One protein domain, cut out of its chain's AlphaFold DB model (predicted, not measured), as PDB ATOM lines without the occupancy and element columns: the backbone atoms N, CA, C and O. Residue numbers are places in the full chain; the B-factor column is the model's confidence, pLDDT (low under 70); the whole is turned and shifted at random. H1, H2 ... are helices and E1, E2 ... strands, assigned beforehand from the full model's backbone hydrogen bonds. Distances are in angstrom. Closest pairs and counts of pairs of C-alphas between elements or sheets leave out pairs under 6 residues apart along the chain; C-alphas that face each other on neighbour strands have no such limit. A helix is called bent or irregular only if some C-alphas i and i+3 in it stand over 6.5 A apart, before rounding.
ATOM      1  N   GLY A 462     250.469 177.130 338.134       69.62
ATOM      2  CA  GLY A 462     250.023 175.759 338.392       69.62
ATOM      3  C   GLY A 462     250.207 174.855 337.168       69.62
ATOM      4  O   GLY A 462     249.798 175.197 336.059       69.62
ATOM      5  N   ALA A 463     250.827 173.692 337.363       82.19
ATOM      6  CA  ALA A 463     250.920 172.642 336.350       82.19
ATOM      7  C   ALA A 463     249.802 171.610 336.524       82.19
ATOM      8  O   ALA A 463     249.127 171.262 335.556       82.19
ATOM      9  N   PHE A 464     249.563 171.177 337.765       87.38
ATOM     10  CA  PHE A 464     248.561 170.164 338.079       87.38
ATOM     11  C   PHE A 464     247.701 170.533 339.280       87.38
ATOM     12  O   PHE A 464     248.169 171.131 340.246       87.38
ATOM     13  N   ARG A 465     246.463 170.048 339.254       88.19
ATOM     14  CA  ARG A 465     245.576 169.928 340.406       88.19
ATOM     15  C   ARG A 465     245.509 168.466 340.835       88.19
ATOM     16  O   ARG A 465     245.013 167.624 340.090       88.19
ATOM     17  N   CYS A 466     245.974 168.179 342.042       87.81
ATOM     18  CA  CYS A 466     245.854 166.877 342.685       87.81
ATOM     19  C   CYS A 466     244.620 166.861 343.590       87.81
ATOM     20  O   CYS A 466     244.475 167.732 344.449       87.81
ATOM     21  N   GLN A 467     243.744 165.876 343.422       87.56
ATOM     22  CA  GLN A 467     242.605 165.630 344.304       87.56
ATOM     23  C   GLN A 467     242.817 164.326 345.071       87.56
ATOM     24  O   GLN A 467     243.178 163.306 344.487       87.56
ATOM     25  N   PHE A 468     242.557 164.357 346.374       85.94
ATOM     26  CA  PHE A 468     242.711 163.223 347.281       85.94
ATOM     27  C   PHE A 468     241.367 162.557 347.582       85.94
ATOM     28  O   PHE A 468     240.304 163.159 347.407       85.94
ATOM     29  N   ALA A 469     241.408 161.310 348.059       83.81
ATOM     30  CA  ALA A 469     240.207 160.549 348.415       83.81
ATOM     31  C   ALA A 469     239.400 161.191 349.562       83.81
ATOM     32  O   ALA A 469     238.185 161.031 349.624       83.81
ATOM     33  N   ASP A 470     240.063 161.950 350.439       85.06
ATOM     34  CA  ASP A 470     239.449 162.709 351.536       85.06
ATOM     35  C   ASP A 470     238.834 164.053 351.087       85.06
ATOM     36  O   ASP A 470     238.314 164.808 351.908       85.06
ATOM     37  N   GLY A 471     238.880 164.363 349.786       82.94
ATOM     38  CA  GLY A 471     238.350 165.597 349.210       82.94
ATOM     39  C   GLY A 471     239.313 166.787 349.241       82.94
ATOM     40  O   GLY A 471     238.985 167.818 348.646       82.94
ATOM     41  N   ARG A 472     240.501 166.664 349.858       86.44
ATOM     42  CA  ARG A 472     241.537 167.706 349.787       86.44
ATOM     43  C   ARG A 472     241.991 167.926 348.346       86.44
ATOM     44  O   ARG A 472     241.931 167.027 347.500       86.44
ATOM     45  N   ARG A 473     242.467 169.141 348.069       84.56
ATOM     46  CA  ARG A 473     243.025 169.539 346.774       84.56
ATOM     47  C   ARG A 473     244.363 170.227 346.985       84.56
ATOM     48  O   ARG A 473     244.478 171.056 347.876       84.56
ATOM     49  N   LEU A 474     245.340 169.895 346.152       83.56
ATOM     50  CA  LEU A 474     246.637 170.566 346.107       83.56
ATOM     51  C   LEU A 474     246.941 171.002 344.679       83.56
ATOM     52  O   LEU A 474     246.582 170.312 343.724       83.56
ATOM     53  N   ILE A 475     247.623 172.133 344.541       84.12
ATOM     54  CA  ILE A 475     248.163 172.592 343.263       84.12
ATOM     55  C   ILE A 475     249.668 172.344 343.267       84.12
ATOM     56  O   ILE A 475     250.353 172.653 344.239       84.12
ATOM     57  N   VAL A 476     250.166 171.748 342.187       84.31
ATOM     58  CA  VAL A 476     251.589 171.490 341.961       84.31
ATOM     59  C   VAL A 476     252.058 172.422 340.852       84.31
ATOM     60  O   VAL A 476     251.488 172.421 339.762       84.31
ATOM     61  N   GLY A 477     253.093 173.213 341.122       81.62
ATOM     62  CA  GLY A 477     253.679 174.161 340.175       81.62
ATOM     63  C   GLY A 477     255.111 174.547 340.550       81.62
ATOM     64  O   GLY A 477     255.656 174.056 341.541       81.62
ATOM     65  N   GLY A 478     255.719 175.424 339.750       78.88
ATOM     66  CA  GLY A 478     257.107 175.877 339.907       78.88
ATOM     67  C   GLY A 478     257.984 175.596 338.681       78.88
ATOM     68  O   GLY A 478     257.479 175.410 337.575       78.88
ATOM     69  N   HIS A 479     259.307 175.574 338.875       79.31
ATOM     70  CA  HIS A 479     260.266 175.279 337.806       79.31
ATOM     71  C   HIS A 479     260.317 173.764 337.523       79.31
ATOM     72  O   HIS A 479     260.698 172.995 338.414       79.31
ATOM     73  N   PRO A 480     259.975 173.301 336.308       81.06
ATOM     74  CA  PRO A 480     259.696 171.887 336.071       81.06
ATOM     75  C   PRO A 480     260.945 170.997 336.116       81.06
ATOM     76  O   PRO A 480     260.887 169.892 336.648       81.06
ATOM     77  N   PHE A 481     262.110 171.483 335.673       81.50
ATOM     78  CA  PHE A 481     263.360 170.717 335.789       81.50
ATOM     79  C   PHE A 481     263.758 170.467 337.250       81.50
ATOM     80  O   PHE A 481     264.197 169.373 337.599       81.50
ATOM     81  N   ASN A 482     263.514 171.442 338.131       81.06
ATOM     82  CA  ASN A 482     263.807 171.292 339.558       81.06
ATOM     83  C   ASN A 482     262.817 170.323 340.212       81.06
ATOM     84  O   ASN A 482     263.202 169.546 341.086       81.06
ATOM     85  N   ALA A 483     261.554 170.341 339.771       83.88
ATOM     86  CA  ALA A 483     260.532 169.394 340.199       83.88
ATOM     87  C   ALA A 483     260.900 167.947 339.835       83.88
ATOM     88  O   ALA A 483     260.807 167.070 340.697       83.88
ATOM     89  N   ILE A 484     261.356 167.691 338.601       88.62
ATOM     90  CA  ILE A 484     261.841 166.363 338.177       88.62
ATOM     91  C   ILE A 484     263.027 165.934 339.033       88.62
ATOM     92  O   ILE A 484     263.008 164.839 339.589       88.62
ATOM     93  N   ALA A 485     264.049 166.785 339.162       87.50
ATOM     94  CA  ALA A 485     265.253 166.444 339.913       87.50
ATOM     95  C   ALA A 485     264.943 166.174 341.394       87.50
ATOM     96  O   ALA A 485     265.504 165.271 342.014       87.50
ATOM     97  N   LEU A 486     264.021 166.933 341.992       86.06
ATOM     98  CA  LEU A 486     263.533 166.650 343.339       86.06
ATOM     99  C   LEU A 486     262.822 165.293 343.405       86.06
ATOM    100  O   LEU A 486     263.161 164.491 344.268       86.06
ATOM    101  N   LEU A 487     261.891 165.012 342.489       89.94
ATOM    102  CA  LEU A 487     261.176 163.737 342.471       89.94
ATOM    103  C   LEU A 487     262.143 162.558 342.296       89.94
ATOM    104  O   LEU A 487     262.109 161.638 343.103       89.94
ATOM    105  N   LYS A 488     263.067 162.609 341.330       91.81
ATOM    106  CA  LYS A 488     264.093 161.571 341.128       91.81
ATOM    107  C   LYS A 488     264.889 161.288 342.401       91.81
ATOM    108  O   LYS A 488     265.048 160.129 342.765       91.81
ATOM    109  N   ARG A 489     265.329 162.328 343.121       88.31
ATOM    110  CA  ARG A 489     266.029 162.177 344.411       88.31
ATOM    111  C   ARG A 489     265.182 161.453 345.455       88.31
ATOM    112  O   ARG A 489     265.672 160.533 346.096       88.31
ATOM    113  N   GLU A 490     263.910 161.819 345.585       88.81
ATOM    114  CA  GLU A 490     262.980 161.163 346.515       88.81
ATOM    115  C   GLU A 490     262.693 159.702 346.121       88.81
ATOM    116  O   GLU A 490     262.470 158.848 346.977       88.81
ATOM    117  N   LEU A 491     262.710 159.387 344.825       90.94
ATOM    118  CA  LEU A 491     262.497 158.028 344.330       90.94
ATOM    119  C   LEU A 491     263.714 157.111 344.532       90.94
ATOM    120  O   LEU A 491     263.529 155.900 344.615       90.94
ATOM    121  N   MET A 492     264.925 157.665 344.661       91.00
ATOM    122  CA  MET A 492     266.154 156.903 344.949       91.00
ATOM    123  C   MET A 492     266.334 156.551 346.433       91.00
ATOM    124  O   MET A 492     267.224 155.774 346.773       91.00
ATOM    125  N   ILE A 493     265.515 157.114 347.324       87.31
ATOM    126  CA  ILE A 493     265.547 156.822 348.763       87.31
ATOM    127  C   ILE A 493     264.355 155.957 349.186       87.31
ATOM    128  O   ILE A 493     263.364 155.810 348.465       87.31
ATOM    129  N   SER A 494     264.438 155.390 350.393       84.75
ATOM    130  CA  SER A 494     263.376 154.536 350.932       84.75
ATOM    131  C   SER A 494     262.039 155.280 351.032       84.75
ATOM    132  O   SER A 494     261.999 156.458 351.394       84.75
ATOM    133  N   THR A 495     260.924 154.580 350.798       82.62
ATOM    134  CA  THR A 495     259.573 155.161 350.882       82.62
ATOM    135  C   THR A 495     259.310 155.840 352.230       82.62
ATOM    136  O   THR A 495     258.646 156.872 352.269       82.62
ATOM    137  N   ALA A 496     259.854 155.313 353.334       83.19
ATOM    138  CA  ALA A 496     259.701 155.894 354.672       83.19
ATOM    139  C   ALA A 496     260.447 157.230 354.844       83.19
ATOM    140  O   ALA A 496     259.999 158.087 355.605       83.19
ATOM    141  N   SER A 497     261.557 157.409 354.124       85.12
ATOM    142  CA  SER A 497     262.395 158.612 354.160       85.12
ATOM    143  C   SER A 497     261.887 159.730 353.248       85.12
ATOM    144  O   SER A 497     262.329 160.868 353.386       85.12
ATOM    145  N   ARG A 498     260.953 159.432 352.335       87.56
ATOM    146  CA  ARG A 498     260.372 160.431 351.431       87.56
ATOM    147  C   ARG A 498     259.582 161.489 352.191       87.56
ATOM    148  O   ARG A 498     258.845 161.199 353.147       87.56
ATOM    149  N   ARG A 499     259.647 162.724 351.696       85.69
ATOM    150  CA  ARG A 499     258.830 163.846 352.174       85.69
ATOM    151  C   ARG A 499     257.350 163.453 352.207       85.69
ATOM    152  O   ARG A 499     256.872 162.735 351.326       85.69
ATOM    153  N   SER A 500     256.617 163.951 353.213       83.12
ATOM    154  CA  SER A 500     255.165 163.703 353.349       83.12
ATOM    155  C   SER A 500     254.434 164.014 352.049       83.12
ATOM    156  O   SER A 500     253.669 163.194 351.563       83.12
ATOM    157  N   LEU A 501     254.779 165.141 351.424       81.38
ATOM    158  CA  LEU A 501     254.167 165.585 350.180       81.38
ATOM    159  C   LEU A 501     254.339 164.587 349.029       81.38
ATOM    160  O   LEU A 501     253.371 164.285 348.343       81.38
ATOM    161  N   THR A 502     255.544 164.054 348.817       86.75
ATOM    162  CA  THR A 502     255.790 163.061 347.758       86.75
ATOM    163  C   THR A 502     254.973 161.796 348.012       86.75
ATOM    164  O   THR A 502     254.355 161.262 347.095       86.75
ATOM    165  N   ARG A 503     254.917 161.341 349.273       87.00
ATOM    166  CA  ARG A 503     254.082 160.199 349.672       87.00
ATOM    167  C   ARG A 503     252.595 160.469 349.453       87.00
ATOM    168  O   ARG A 503     251.894 159.591 348.968       87.00
ATOM    169  N   GLU A 504     252.130 161.671 349.779       86.00
ATOM    170  CA  GLU A 504     250.750 162.095 349.544       86.00
ATOM    171  C   GLU A 504     250.433 162.083 348.044       86.00
ATOM    172  O   GLU A 504     249.481 161.419 347.643       86.00
ATOM    173  N   LEU A 505     251.253 162.717 347.201       87.38
ATOM    174  CA  LEU A 505     251.041 162.776 345.747       87.38
ATOM    175  C   LEU A 505     250.947 161.390 345.087       87.38
ATOM    176  O   LEU A 505     250.125 161.204 344.194       87.38
ATOM    177  N   LEU A 506     251.714 160.404 345.564       86.81
ATOM    178  CA  LEU A 506     251.627 159.006 345.105       86.81
ATOM    179  C   LEU A 506     250.286 158.330 345.444       86.81
ATOM    180  O   LEU A 506     249.940 157.311 344.855       86.81
ATOM    181  N   THR A 507     249.534 158.884 346.397       82.94
ATOM    182  CA  THR A 507     248.191 158.430 346.799       82.94
ATOM    183  C   THR A 507     247.071 159.353 346.308       82.94
ATOM    184  O   THR A 507     245.919 159.196 346.717       82.94
ATOM    185  N   GLY A 508     247.394 160.333 345.457       81.88
ATOM    186  CA  GLY A 508     246.408 161.220 344.848       81.88
ATOM    187  C   GLY A 508     245.387 160.423 344.038       81.88
ATOM    188  O   GLY A 508     245.754 159.610 343.196       81.88
ATOM    189  N   ALA A 509     244.098 160.673 344.279       80.31
ATOM    190  CA  ALA A 509     243.017 159.975 343.591       80.31
ATOM    191  C   ALA A 509     242.942 160.373 342.112       80.31
ATOM    192  O   ALA A 509     242.662 159.533 341.264       80.31
ATOM    193  N   THR A 510     243.183 161.650 341.799       82.88
ATOM    194  CA  THR A 510     243.312 162.135 340.417       82.88
ATOM    195  C   THR A 510     244.302 163.290 340.332       82.88
ATOM    196  O   THR A 510     244.376 164.125 341.237       82.88
ATOM    197  N   LEU A 511     245.029 163.361 339.216       87.25
ATOM    198  CA  LEU A 511     245.955 164.442 338.900       87.25
ATOM    199  C   LEU A 511     245.566 165.061 337.551       87.25
ATOM    200  O   LEU A 511     245.719 164.440 336.505       87.25
ATOM    201  N   THR A 512     245.014 166.272 337.584       88.12
ATOM    202  CA  THR A 512     244.467 166.957 336.402       88.12
ATOM    203  C   THR A 512     245.420 168.067 335.967       88.12
ATOM    204  O   THR A 512     245.732 168.922 336.801       88.12
ATOM    205  N   PRO A 513     245.891 168.104 334.709       88.75
ATOM    206  CA  PRO A 513     246.687 169.229 334.231       88.75
ATOM    207  C   PRO A 513     245.825 170.494 334.183       88.75
ATOM    208  O   PRO A 513     244.640 170.448 333.860       88.75
ATOM    209  N   MET A 514     246.421 171.639 334.501       87.69
ATOM    210  CA  MET A 514     245.732 172.935 334.430       87.69
ATOM    211  C   MET A 514     245.875 173.600 333.053       87.69
ATOM    212  O   MET A 514     245.188 174.572 332.757       87.69
ATOM    213  N   ARG A 515     246.783 173.087 332.218       85.19
ATOM    214  CA  ARG A 515     247.146 173.599 330.891       85.19
ATOM    215  C   ARG A 515     247.848 172.501 330.080       85.19
ATOM    216  O   ARG A 515     248.264 171.511 330.688       85.19
ATOM    217  N   PRO A 516     248.019 172.661 328.752       83.75
ATOM    218  CA  PRO A 516     248.888 171.785 327.972       83.75
ATOM    219  C   PRO A 516     250.261 171.675 328.632       83.75
ATOM    220  O   PRO A 516     250.859 172.695 328.992       83.75
ATOM    221  N   LEU A 517     250.727 170.449 328.852       81.44
ATOM    222  CA  LEU A 517     251.995 170.233 329.533       81.44
ATOM    223  C   LEU A 517     253.169 170.439 328.583       81.44
ATOM    224  O   LEU A 517     253.180 169.945 327.458       81.44
ATOM    225  N   GLU A 518     254.192 171.119 329.084       78.75
ATOM    226  CA  GLU A 518     255.525 171.082 328.499       78.75
ATOM    227  C   GLU A 518     256.212 169.758 328.856       78.75
ATOM    228  O   GLU A 518     255.923 169.149 329.894       78.75
ATOM    229  N   TYR A 519     257.181 169.357 328.031       80.44
ATOM    230  CA  TYR A 519     257.927 168.109 328.189       80.44
ATOM    231  C   TYR A 519     258.390 167.805 329.629       80.44
ATOM    232  O   TYR A 519     258.139 166.693 330.104       80.44
ATOM    233  N   PRO A 520     258.997 168.739 330.389       84.62
ATOM    234  CA  PRO A 520     259.513 168.371 331.697       84.62
ATOM    235  C   PRO A 520     258.387 168.153 332.737       84.62
ATOM    236  O   PRO A 520     258.504 167.300 333.618       84.62
ATOM    237  N   TRP A 521     257.233 168.818 332.612       87.50
ATOM    238  CA  TRP A 521     256.078 168.502 333.468       87.50
ATOM    239  C   TRP A 521     255.457 167.146 333.142       87.50
ATOM    240  O   TRP A 521     254.983 166.455 334.046       87.50
ATOM    241  N   PHE A 522     255.498 166.743 331.875       88.31
ATOM    242  CA  PHE A 522     255.125 165.391 331.498       88.31
ATOM    243  C   PHE A 522     256.082 164.348 332.066       88.31
ATOM    244  O   PHE A 522     255.613 163.363 332.616       88.31
ATOM    245  N   HIS A 523     257.397 164.563 332.010       89.44
ATOM    246  CA  HIS A 523     258.362 163.636 332.617       89.44
ATOM    247  C   HIS A 523     258.149 163.501 334.132       89.44
ATOM    248  O   HIS A 523     258.176 162.407 334.697       89.44
ATOM    249  N   TRP A 524     257.851 164.610 334.808       91.50
ATOM    250  CA  TRP A 524     257.489 164.574 336.224       91.50
ATOM    251  C   TRP A 524     256.244 163.704 336.485       91.50
ATOM    252  O   TRP A 524     256.258 162.866 337.387       91.50
ATOM    253  N   PHE A 525     255.196 163.871 335.672       91.56
ATOM    254  CA  PHE A 525     253.978 163.058 335.718       91.56
ATOM    255  C   PHE A 525     254.265 161.576 335.430       91.56
ATOM    256  O   PHE A 525     253.919 160.728 336.248       91.56
ATOM    257  N   GLU A 526     254.966 161.318 334.321       91.88
ATOM    258  CA  GLU A 526     255.880 160.206 334.048       91.88
ATOM    259  C   GLU A 526     256.201 159.336 335.269       91.88
ATOM    260  O   GLU A 526     255.656 158.261 335.539       91.88
ATOM    261  N   LEU A 527     257.178 159.868 335.999       92.62
ATOM    262  CA  LEU A 527     257.809 159.247 337.145       92.62
ATOM    263  C   LEU A 527     256.808 158.995 338.270       92.62
ATOM    264  O   LEU A 527     256.805 157.906 338.839       92.62
ATOM    265  N   LEU A 528     255.942 159.966 338.570       91.81
ATOM    266  CA  LEU A 528     254.972 159.841 339.655       91.81
ATOM    267  C   LEU A 528     253.968 158.712 339.387       91.81
ATOM    268  O   LEU A 528     253.748 157.867 340.253       91.81
ATOM    269  N   ALA A 529     253.385 158.690 338.188       91.38
ATOM    270  CA  ALA A 529     252.376 157.718 337.791       91.38
ATOM    271  C   ALA A 529     252.948 156.295 337.789       91.38
ATOM    272  O   ALA A 529     252.333 155.372 338.325       91.38
ATOM    273  N   ARG A 530     254.164 156.126 337.257       91.25
ATOM    274  CA  ARG A 530     254.856 154.834 337.255       91.25
ATOM    275  C   ARG A 530     255.191 154.344 338.655       91.25
ATOM    276  O   ARG A 530     254.889 153.200 338.973       91.25
ATOM    277  N   THR A 531     255.756 155.198 339.507       91.81
ATOM    278  CA  THR A 531     256.037 154.813 340.896       91.81
ATOM    279  C   THR A 531     254.758 154.436 341.636       91.81
ATOM    280  O   THR A 531     254.757 153.478 342.402       91.81
ATOM    281  N   ALA A 532     253.654 155.148 341.406       90.19
ATOM    282  CA  ALA A 532     252.385 154.808 342.034       90.19
ATOM    283  C   ALA A 532     251.879 153.416 341.607       90.19
ATOM    284  O   ALA A 532     251.447 152.649 342.469       90.19
ATOM    285  N   LEU A 533     251.988 153.067 340.318       88.88
ATOM    286  CA  LEU A 533     251.666 151.728 339.809       88.88
ATOM    287  C   LEU A 533     252.579 150.647 340.405       88.88
ATOM    288  O   LEU A 533     252.086 149.633 340.895       88.88
ATOM    289  N   GLU A 534     253.893 150.878 340.412       89.00
ATOM    290  CA  GLU A 534     254.894 149.949 340.960       89.00
ATOM    291  C   GLU A 534     254.688 149.695 342.465       89.00
ATOM    292  O   GLU A 534     254.909 148.586 342.949       89.00
ATOM    293  N   GLU A 535     254.201 150.693 343.207       90.44
ATOM    294  CA  GLU A 535     253.862 150.582 344.632       90.44
ATOM    295  C   GLU A 535     252.420 150.111 344.907       90.44
ATOM    296  O   GLU A 535     251.998 150.076 346.068       90.44
ATOM    297  N   GLY A 536     251.641 149.774 343.873       88.31
ATOM    298  CA  GLY A 536     250.251 149.328 344.018       88.31
ATOM    299  C   GLY A 536     249.320 150.386 344.626       88.31
ATOM    300  O   GLY A 536     248.387 150.053 345.361       88.31
ATOM    301  N   ARG A 537     249.587 151.674 344.383       85.50
ATOM    302  CA  ARG A 537     248.782 152.799 344.880       85.50
ATOM    303  C   ARG A 537     247.592 153.077 343.963       85.50
ATOM    304  O   ARG A 537     247.647 152.866 342.757       85.50
ATOM    305  N   ALA A 538     246.520 153.620 344.541       76.25
ATOM    306  CA  ALA A 538     245.323 154.043 343.819       76.25
ATOM    307  C   ALA A 538     245.552 155.379 343.082       76.25
ATOM    308  O   ALA A 538     244.988 156.401 343.461       76.25
ATOM    309  N   PHE A 539     246.412 155.377 342.064       83.25
ATOM    310  CA  PHE A 539     246.619 156.515 341.171       83.25
ATOM    311  C   PHE A 539     245.775 156.324 339.911       83.25
ATOM    312  O   PHE A 539     245.847 155.275 339.276       83.25
ATOM    313  N   ALA A 540     244.966 157.319 339.549       82.25
ATOM    314  CA  ALA A 540     244.120 157.252 338.362       82.25
ATOM    315  C   ALA A 540     244.318 158.468 337.454       82.25
ATOM    316  O   ALA A 540     244.453 159.610 337.907       82.25
ATOM    317  N   LEU A 541     244.270 158.207 336.148       85.25
ATOM    318  CA  LEU A 541     244.224 159.250 335.131       85.25
ATOM    319  C   LEU A 541     242.895 160.021 335.206       85.25
ATOM    320  O   LEU A 541     241.876 159.454 335.623       85.25
ATOM    321  N   PRO A 542     242.856 161.296 334.773       85.62
ATOM    322  CA  PRO A 542     241.599 162.016 334.612       85.62
ATOM    323  C   PRO A 542     240.607 161.201 333.769       85.62
ATOM    324  O   PRO A 542     240.964 160.652 332.732       85.62
ATOM    325  N   LYS A 543     239.348 161.102 334.207       83.50
ATOM    326  CA  LYS A 543     238.301 160.421 333.417       83.50
ATOM    327  C   LYS A 543     237.879 161.243 332.205       83.50
ATOM    328  O   LYS A 543     237.491 160.687 331.182       83.50
ATOM    329  N   ASP A 544     237.933 162.561 332.356       87.25
ATOM    330  CA  ASP A 544     237.624 163.504 331.297       87.25
ATOM    331  C   ASP A 544     238.658 163.406 330.168       87.25
ATOM    332  O   ASP A 544     239.869 163.389 330.405       87.25
ATOM    333  N   LYS A 545     238.170 163.297 328.929       85.75
ATOM    334  CA  LYS A 545     239.034 163.133 327.760       85.75
ATOM    335  C   LYS A 545     239.840 164.402 327.501       85.75
ATOM    336  O   LYS A 545     241.029 164.279 327.247       85.75
ATOM    337  N   GLU A 546     239.236 165.581 327.627       85.88
ATOM    338  CA  GLU A 546     239.928 166.850 327.374       85.88
ATOM    339  C   GLU A 546     241.087 167.042 328.358       85.88
ATOM    340  O   GLU A 546     242.216 167.313 327.951       85.88
ATOM    341  N   ALA A 547     240.855 166.787 329.648       84.25
ATOM    342  CA  ALA A 547     241.893 166.825 330.672       84.25
ATOM    343  C   ALA A 547     243.013 165.801 330.441       84.25
ATOM    344  O   ALA A 547     244.173 166.100 330.722       84.25
ATOM    345  N   ARG A 548     242.703 164.597 329.936       86.81
ATOM    346  CA  ARG A 548     243.751 163.655 329.512       86.81
ATOM    347  C   ARG A 548     244.516 164.209 328.323       86.81
ATOM    348  O   ARG A 548     245.734 164.289 328.393       86.81
ATOM    349  N   ASP A 549     243.829 164.648 327.278       85.44
ATOM    350  CA  ASP A 549     244.453 165.150 326.054       85.44
ATOM    351  C   ASP A 549     245.425 166.314 326.346       85.44
ATOM    352  O   ASP A 549     246.467 166.412 325.703       85.44
ATOM    353  N   LEU A 550     245.184 167.128 327.383       85.50
ATOM    354  CA  LEU A 550     246.134 168.151 327.850       85.50
ATOM    355  C   LEU A 550     247.491 167.588 328.317       85.50
ATOM    356  O   LEU A 550     248.519 168.217 328.043       85.50
ATOM    357  N   ILE A 551     247.525 166.422 328.979       84.31
ATOM    358  CA  ILE A 551     248.770 165.782 329.450       84.31
ATOM    359  C   ILE A 551     249.636 165.357 328.259       84.31
ATOM    360  O   ILE A 551     250.841 165.600 328.248       84.31
ATOM    361  N   TRP A 552     249.017 164.742 327.250       85.19
ATOM    362  CA  TRP A 552     249.718 164.163 326.098       85.19
ATOM    363  C   TRP A 552     249.764 165.072 324.868       85.19
ATOM    364  O   TRP A 552     250.324 164.687 323.839       85.19
ATOM    365  N   SER A 553     249.192 166.275 324.964       79.44
ATOM    366  CA  SER A 553     249.056 167.219 323.853       79.44
ATOM    367  C   SER A 553     250.365 167.431 323.099       79.44
ATOM    368  O   SER A 553     250.368 167.303 321.878       79.44
ATOM    369  N   PHE A 554     251.484 167.672 323.792       73.44
ATOM    370  CA  PHE A 554     252.792 167.870 323.158       73.44
ATOM    371  C   PHE A 554     253.395 166.570 322.586       73.44
ATOM    372  O   PHE A 554     254.030 166.610 321.534       73.44
ATOM    373  N   VAL A 555     253.163 165.416 323.230       73.69
ATOM    374  CA  VAL A 555     253.752 164.120 322.847       73.69
ATOM    375  C   VAL A 555     253.277 163.683 321.465       73.69
ATOM    376  O   VAL A 555     254.080 163.310 320.616       73.69
ATOM    377  N   PHE A 556     251.967 163.718 321.221       68.31
ATOM    378  CA  PHE A 556     251.396 163.155 319.993       68.31
ATOM    379  C   PHE A 556     251.344 164.139 318.819       68.31
ATOM    380  O   PHE A 556     251.155 163.715 317.679       68.31
ATOM    381  N   SER A 557     251.519 165.439 319.068       65.19
ATOM    382  CA  SER A 557     251.437 166.468 318.023       65.19
ATOM    383  C   SER A 557     252.780 166.789 317.357       65.19
ATOM    384  O   SER A 557     252.776 167.206 316.201       65.19
ATOM    385  N   HIS A 558     253.914 166.553 318.032       63.50
ATOM    386  CA  HIS A 558     255.234 167.020 317.573       63.50
ATOM    387  C   HIS A 558     256.363 165.976 317.679       63.50
ATOM    388  O   HIS A 558     257.529 166.340 317.579       63.50
ATOM    389  N   ALA A 559     256.066 164.684 317.873       67.62
ATOM    390  CA  ALA A 559     257.108 163.665 318.035       67.62
ATOM    391  C   ALA A 559     257.981 163.490 316.773       67.62
ATOM    392  O   ALA A 559     257.579 162.851 315.799       67.62
ATOM    393  N   GLN A 560     259.196 164.036 316.822       77.75
ATOM    394  CA  GLN A 560     260.334 163.702 315.961       77.75
ATOM    395  C   GLN A 560     261.547 163.375 316.842       77.75
ATOM    396  O   GLN A 560     261.523 163.633 318.047       77.75
ATOM    397  N   GLY A 561     262.588 162.769 316.258       84.56
ATOM    398  CA  GLY A 561     263.794 162.396 317.002       84.56
ATOM    399  C   GLY A 561     263.463 161.529 318.221       84.56
ATOM    400  O   GLY A 561     262.612 160.627 318.141       84.56
ATOM    401  N   ILE A 562     264.068 161.853 319.365       85.44
ATOM    402  CA  ILE A 562     263.846 161.172 320.648       85.44
ATOM    403  C   ILE A 562     262.391 161.288 321.127       85.44
ATOM    404  O   ILE A 562     261.895 160.401 321.828       85.44
ATOM    405  N   GLY A 563     261.669 162.325 320.685       85.00
ATOM    406  CA  GLY A 563     260.242 162.518 320.946       85.00
ATOM    407  C   GLY A 563     259.389 161.323 320.519       85.00
ATOM    408  O   GLY A 563     258.391 161.012 321.166       85.00
ATOM    409  N   SER A 564     259.822 160.580 319.498       86.00
ATOM    410  CA  SER A 564     259.160 159.344 319.060       86.00
ATOM    411  C   SER A 564     259.252 158.233 320.113       86.00
ATOM    412  O   SER A 564     258.294 157.491 320.325       86.00
ATOM    413  N   LEU A 565     260.380 158.134 320.828       87.81
ATOM    414  CA  LEU A 565     260.541 157.174 321.924       87.81
ATOM    415  C   LEU A 565     259.762 157.615 323.173       87.81
ATOM    416  O   LEU A 565     259.202 156.774 323.875       87.81
ATOM    417  N   ILE A 566     259.654 158.924 323.425       87.50
ATOM    418  CA  ILE A 566     258.781 159.476 324.477       87.50
ATOM    419  C   ILE A 566     257.303 159.182 324.169       87.50
ATOM    420  O   ILE A 566     256.534 158.831 325.068       87.50
ATOM    421  N   ALA A 567     256.898 159.253 322.898       87.56
ATOM    422  CA  ALA A 567     255.561 158.850 322.467       87.56
ATOM    423  C   ALA A 567     255.307 157.354 322.679       87.56
ATOM    424  O   ALA A 567     254.224 156.976 323.130       87.56
ATOM    425  N   LEU A 568     256.316 156.510 322.457       89.38
ATOM    426  CA  LEU A 568     256.229 155.086 322.765       89.38
ATOM    427  C   LEU A 568     256.071 154.826 324.279       89.38
ATOM    428  O   LEU A 568     255.205 154.042 324.675       89.38
ATOM    429  N   ARG A 569     256.832 155.524 325.138       90.38
ATOM    430  CA  ARG A 569     256.682 155.475 326.614       90.38
ATOM    431  C   ARG A 569     255.288 155.896 327.060       90.38
ATOM    432  O   ARG A 569     254.657 155.215 327.863       90.38
ATOM    433  N   SER A 570     254.790 156.979 326.475       89.25
ATOM    434  CA  SER A 570     253.451 157.508 326.721       89.25
ATOM    435  C   SER A 570     252.357 156.512 326.358       89.25
ATOM    436  O   SER A 570     251.440 156.289 327.143       89.25
ATOM    437  N   HIS A 571     252.467 155.892 325.183       88.88
ATOM    438  CA  HIS A 571     251.555 154.844 324.741       88.88
ATOM    439  C   HIS A 571     251.572 153.655 325.704       88.88
ATOM    440  O   HIS A 571     250.513 153.159 326.085       88.88
ATOM    441  N   ARG A 572     252.759 153.219 326.151       91.00
ATOM    442  CA  ARG A 572     252.872 152.145 327.142       91.00
ATOM    443  C   ARG A 572     252.212 152.516 328.471       91.00
ATOM    444  O   ARG A 572     251.447 151.715 328.995       91.00
ATOM    445  N   LEU A 573     252.455 153.724 328.973       90.94
ATOM    446  CA  LEU A 573     251.871 154.191 330.227       90.94
ATOM    447  C   LEU A 573     250.339 154.230 330.168       90.94
ATOM    448  O   LEU A 573     249.682 153.802 331.108       90.94
ATOM    449  N   LEU A 574     249.759 154.712 329.064       89.50
ATOM    450  CA  LEU A 574     248.304 154.718 328.872       89.50
ATOM    451  C   LEU A 574     247.720 153.299 328.892       89.50
ATOM    452  O   LEU A 574     246.714 153.070 329.560       89.50
ATOM    453  N   MET A 575     248.392 152.346 328.238       89.56
ATOM    454  CA  MET A 575     248.010 150.932 328.274       89.56
ATOM    455  C   MET A 575     248.083 150.345 329.688       89.56
ATOM    456  O   MET A 575     247.187 149.597 330.072       89.56
ATOM    457  N   ASP A 576     249.102 150.706 330.478       90.31
ATOM    458  CA  ASP A 576     249.232 150.278 331.881       90.31
ATOM    459  C   ASP A 576     248.092 150.828 332.768       90.31
ATOM    460  O   ASP A 576     247.759 150.228 333.788       90.31
ATOM    461  N   PHE A 577     247.446 151.927 332.358       88.56
ATOM    462  CA  PHE A 577     246.235 152.483 332.978       88.56
ATOM    463  C   PHE A 577     244.926 152.051 332.295       88.56
ATOM    464  O   PHE A 577     243.884 152.665 332.535       88.56
ATOM    465  N   GLU A 578     244.962 151.028 331.436       89.50
ATOM    466  CA  GLU A 578     243.795 150.516 330.700       89.50
ATOM    467  C   GLU A 578     243.093 151.585 329.834       89.50
ATOM    468  O   GLU A 578     241.891 151.520 329.566       89.50
ATOM    469  N   VAL A 579     243.842 152.595 329.380       87.44
ATOM    470  CA  VAL A 579     243.361 153.619 328.449       87.44
ATOM    471  C   VAL A 579     243.858 153.280 327.057       87.44
ATOM    472  O   VAL A 579     245.063 153.243 326.836       87.44
ATOM    473  N   GLU A 580     242.937 153.084 326.114       84.38
ATOM    474  CA  GLU A 580     243.276 152.846 324.711       84.38
ATOM    475  C   GLU A 580     243.967 154.091 324.115       84.38
ATOM    476  O   GLU A 580     243.336 155.152 324.002       84.38
ATOM    477  N   PRO A 581     245.265 154.010 323.778       80.31
ATOM    478  CA  PRO A 581     246.003 155.132 323.225       80.31
ATOM    479  C   PRO A 581     245.727 155.289 321.724       80.31
ATOM    480  O   PRO A 581     245.386 154.343 321.015       80.31
ATOM    481  N   GLY A 582     245.938 156.504 321.213       73.75
ATOM    482  CA  GLY A 582     246.021 156.724 319.770       73.75
ATOM    483  C   GLY A 582     247.284 156.090 319.161       73.75
ATOM    484  O   GLY A 582     248.235 155.778 319.883       73.75
ATOM    485  N   PRO A 583     247.336 155.925 317.827       72.50
ATOM    486  CA  PRO A 583     248.502 155.363 317.156       72.50
ATOM    487  C   PRO A 583     249.739 156.259 317.329       72.50
ATOM    488  O   PRO A 583     249.686 157.461 317.066       72.50
ATOM    489  N   VAL A 584     250.872 155.659 317.710       76.38
ATOM    490  CA  VAL A 584     252.184 156.327 317.721       76.38
ATOM    491  C   VAL A 584     252.766 156.299 316.313       76.38
ATOM    492  O   VAL A 584     252.800 155.251 315.668       76.38
ATOM    493  N   ARG A 585     253.232 157.448 315.819       80.62
ATOM    494  CA  ARG A 585     253.969 157.493 314.552       80.62
ATOM    495  C   ARG A 585     255.390 156.970 314.785       80.62
ATOM    496  O   ARG A 585     256.093 157.552 315.607       80.62
ATOM    497  N   PRO A 586     255.824 155.911 314.080       84.62
ATOM    498  CA  PRO A 586     257.193 155.438 314.201       84.62
ATOM    499  C   PRO A 586     258.168 156.441 313.560       84.62
ATOM    500  O   PRO A 586     257.772 157.190 312.655       84.62
ATOM    501  N   PRO A 587     259.451 156.421 313.962       87.06
ATOM    502  CA  PRO A 587     260.509 157.134 313.255       87.06
ATOM    503  C   PRO A 587     260.612 156.713 311.779       87.06
ATOM    504  O   PRO A 587     260.059 155.697 311.348       87.06
ATOM    505  N   GLN A 588     261.365 157.475 310.984       86.62
ATOM    506  CA  GLN A 588     261.606 157.134 309.582       86.62
ATOM    507  C   GLN A 588     262.337 155.787 309.460       86.62
ATOM    508  O   GLN A 588     263.378 155.577 310.083       86.62
ATOM    509  N   ARG A 589     261.816 154.884 308.617       89.38
ATOM    510  CA  ARG A 589     262.439 153.578 308.346       89.38
ATOM    511  C   ARG A 589     263.887 153.727 307.875       89.38
ATOM    512  O   ARG A 589     264.179 154.594 307.057       89.38
ATOM    513  N   GLY A 590     264.748 152.825 308.344       86.25
ATOM    514  CA  GLY A 590     266.176 152.807 308.010       86.25
ATOM    515  C   GLY A 590     267.031 153.782 308.826       86.25
ATOM    516  O   GLY A 590     268.186 153.999 308.480       86.25
ATOM    517  N   THR A 591     266.476 154.379 309.884       88.19
ATOM    518  CA  THR A 591     267.234 155.189 310.850       88.19
ATOM    519  C   THR A 591     267.539 154.385 312.121       88.19
ATOM    520  O   THR A 591     266.747 153.503 312.471       88.19
ATOM    521  N   PRO A 592     268.609 154.716 312.874       87.69
ATOM    522  CA  PRO A 592     268.903 154.073 314.160       87.69
ATOM    523  C   PRO A 592     267.746 154.165 315.167       87.69
ATOM    524  O   PRO A 592     267.459 153.206 315.880       87.69
ATOM    525  N   LEU A 593     267.021 155.292 315.188       89.38
ATOM    526  CA  LEU A 593     265.826 155.440 316.026       89.38
ATOM    527  C   LEU A 593     264.707 154.484 315.637       89.38
ATOM    528  O   LEU A 593     263.995 154.021 316.521       89.38
ATOM    529  N   PHE A 594     264.517 154.207 314.346       91.50
ATOM    530  CA  PHE A 594     263.505 153.248 313.913       91.50
ATOM    531  C   PHE A 594     263.855 151.834 314.378       91.50
ATOM    532  O   PHE A 594     262.996 151.147 314.919       91.50
ATOM    533  N   GLU A 595     265.112 151.421 314.230       90.62
ATOM    534  CA  GLU A 595     265.575 150.113 314.711       90.62
ATOM    535  C   GLU A 595     265.399 149.979 316.226       90.62
ATOM    536  O   GLU A 595     264.866 148.979 316.706       90.62
ATOM    537  N   LEU A 596     265.765 151.023 316.976       89.06
ATOM    538  CA  LEU A 596     265.558 151.069 318.418       89.06
ATOM    539  C   LEU A 596     264.067 151.055 318.788       89.06
ATOM    540  O   LEU A 596     263.669 150.367 319.723       89.06
ATOM    541  N   HIS A 597     263.231 151.794 318.060       91.25
ATOM    542  CA  HIS A 597     261.786 151.817 318.273       91.25
ATOM    543  C   HIS A 597     261.165 150.426 318.080       91.25
ATOM    544  O   HIS A 597     260.377 149.997 318.919       91.25
ATOM    545  N   GLU A 598     261.542 149.698 317.024       91.81
ATOM    546  CA  GLU A 598     261.069 148.329 316.779       91.81
ATOM    547  C   GLU A 598     261.564 147.340 317.851       91.81
ATOM    548  O   GLU A 598     260.782 146.520 318.337       91.81
ATOM    549  N   ASP A 599     262.829 147.440 318.278       91.31
ATOM    550  CA  ASP A 599     263.365 146.613 319.372       91.31
ATOM    551  C   ASP A 599     262.587 146.849 320.676       91.31
ATOM    552  O   ASP A 599     262.135 145.898 321.317       91.31
ATOM    553  N   LEU A 600     262.343 148.111 321.037       91.06
ATOM    554  CA  LEU A 600     261.618 148.474 322.258       91.06
ATOM    555  C   LEU A 600     260.123 148.140 322.193       91.06
ATOM    556  O   LEU A 600     259.537 147.793 323.217       91.06
ATOM    557  N   LEU A 601     259.505 148.197 321.009       89.25
ATOM    558  CA  LEU A 601     258.144 147.699 320.801       89.25
ATOM    559  C   LEU A 601     258.036 146.202 321.106       89.25
ATOM    560  O   LEU A 601     257.024 145.759 321.650       89.25
ATOM    561  N   SER A 602     259.075 145.430 320.780       88.75
ATOM    562  CA  SER A 602     259.123 143.993 321.063       88.75
ATOM    563  C   SER A 602     259.438 143.656 322.528       88.75
ATOM    564  O   SER A 602     259.214 142.520 322.945       88.75
ATOM    565  N   ARG A 603     259.925 144.635 323.309       90.19
ATOM    566  CA  ARG A 603     260.331 144.506 324.725       90.19
ATOM    567  C   ARG A 603     259.762 145.640 325.588       90.19
ATOM    568  O   ARG A 603     260.517 146.449 326.146       90.19
ATOM    569  N   PRO A 604     258.427 145.753 325.692       85.06
ATOM    570  CA  PRO A 604     257.776 146.889 326.342       85.06
ATOM    571  C   PRO A 604     258.135 147.044 327.829       85.06
ATOM    572  O   PRO A 604     258.089 148.153 328.356       85.06
ATOM    573  N   GLU A 605     258.518 145.965 328.506       86.75
ATOM    574  CA  GLU A 605     258.984 145.964 329.895       86.75
ATOM    575  C   GLU A 605     260.333 146.670 330.086       86.75
ATOM    576  O   GLU A 605     260.605 147.220 331.154       86.75
ATOM    577  N   GLU A 606     261.180 146.706 329.054       89.00
ATOM    578  CA  GLU A 606     262.484 147.369 329.118       89.00
ATOM    579  C   GLU A 606     262.416 148.851 328.737       89.00
ATOM    580  O   GLU A 606     263.365 149.599 328.999       89.00
ATOM    581  N   LEU A 607     261.302 149.281 328.138       90.31
ATOM    582  CA  LEU A 607     261.126 150.586 327.507       90.31
ATOM    583  C   LEU A 607     261.553 151.736 328.416       90.31
ATOM    584  O   LEU A 607     262.418 152.541 328.073       90.31
ATOM    585  N   PHE A 608     260.987 151.792 329.616       88.81
ATOM    586  CA  PHE A 608     261.230 152.909 330.513       88.81
ATOM    587  C   PHE A 608     262.643 152.927 331.106       88.81
ATOM    588  O   PHE A 608     263.112 153.995 331.512       88.81
ATOM    589  N   ARG A 609     263.308 151.765 331.157       87.56
ATOM    590  CA  ARG A 609     264.691 151.599 331.622       87.56
ATOM    591  C   ARG A 609     265.687 151.977 330.525       87.56
ATOM    592  O   ARG A 609     266.645 152.683 330.811       87.56
ATOM    593  N   ARG A 610     265.443 151.553 329.282       88.25
ATOM    594  CA  ARG A 610     266.375 151.723 328.152       88.25
ATOM    595  C   ARG A 610     266.239 153.062 327.435       88.25
ATOM    596  O   ARG A 610     267.232 153.559 326.916       88.25
ATOM    597  N   VAL A 611     265.052 153.671 327.423       84.00
ATOM    598  CA  VAL A 611     264.848 154.974 326.771       84.00
ATOM    599  C   VAL A 611     265.348 156.100 327.683       84.00
ATOM    600  O   VAL A 611     264.959 156.143 328.858       84.00
TER     601      VAL A 611
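This is residues 462 to 611 of the 613 residues of an uncharacterized protein of Phycisphaerae bacterium (UniProt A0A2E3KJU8). A small three-stranded sheet, E2, E1 and E3, forms one end of the model; H3 runs through the middle with H1 side by side with it, the helical hairpin H4 and H5 comes beyond, and H6 lies at the far end, reached by a long loop of residues 577 to 591. H2 grazes the sheet, and H7 folds back from H6 toward H5. The 150 printed residues include three strands and seven helices in the order E1 E2 H1 H2 E3 H3 H4 H5 H6 H7. The sheet's order is E2 E1 E3, antiparallel throughout, and the class is mostly helix. The whole is compact, with a radius of gyration of the C-alphas of 15.6 A and spans of 50 by 34 by 29 A.

Find C-alpha 462 at (250.023, 175.759, 338.392), where E1 begins and runs to 467; E2 follows at 473 to 477. H1 is residues 480 to 491, 16.4 A, H2 residues 500 to 505, and E3 residues 510 to 513. From C-alpha 519 at (257.927, 168.109, 328.189), H3 runs 22.4 A to 534. H4, 545 to 558, covers 19.5 A and is irregular: C-alphas 551 and 554 are 7.8 A apart. H5, 563 to 576, covers 19.8 A, H6, 592 to 602, covers 15.6 A, and H7, 607 to 610, ends at C-alpha (266.375, 151.723, 328.152).

Look first at the hairpin E1 and E2, with N 466 and O 474 at 2.8 A. E1 and E3 are antiparallel, with N 465 and O 512 at 2.8 A. E2, H1, H2 and E3 form a split strand-helix-strand unit, two strands running the same way with E1 between them and a right-handed crossover. H2, H3 and H4 are on the sheet, but each only grazes it. H1 touches H3, closest at C-alphas 484 and 524, 5.1 A, at a shallow tilt of 20 degrees, the same way. H3 touches H4 with residues 519 to 522 alone, C-alphas 522 and 551 being closest at 6.7 A, at a steep tilt of 59 degrees. In the helical hairpin H4 and H5, C-alphas 555 and 567 are closest at 5.6 A. H5 and H6 only just touch, with 3 pairs of C-alphas within 8 A, the closest being 565 and 597 at 6.6 A. H7 is close to but not clearly touching H5, with C-alphas 569 and 608 closest at 6.5 A. In H1, H2, H3, H5 and H6 every O i to N i+4 pair is within hydrogen-bond range; H4 has 4 of 10, and 5 of 11 O i to N i+3 pairs, while H7 is too short for an O i to N i+4 pair.

The C-alphas farthest apart, those of Asp 470 and Gly 590, are 52.0 A apart. The printed part has no cut, and the link H5 to H6 is long. Mean pLDDT of the printed part is 85.5; look for values under 70 at residue 462 and residues 556 to 559.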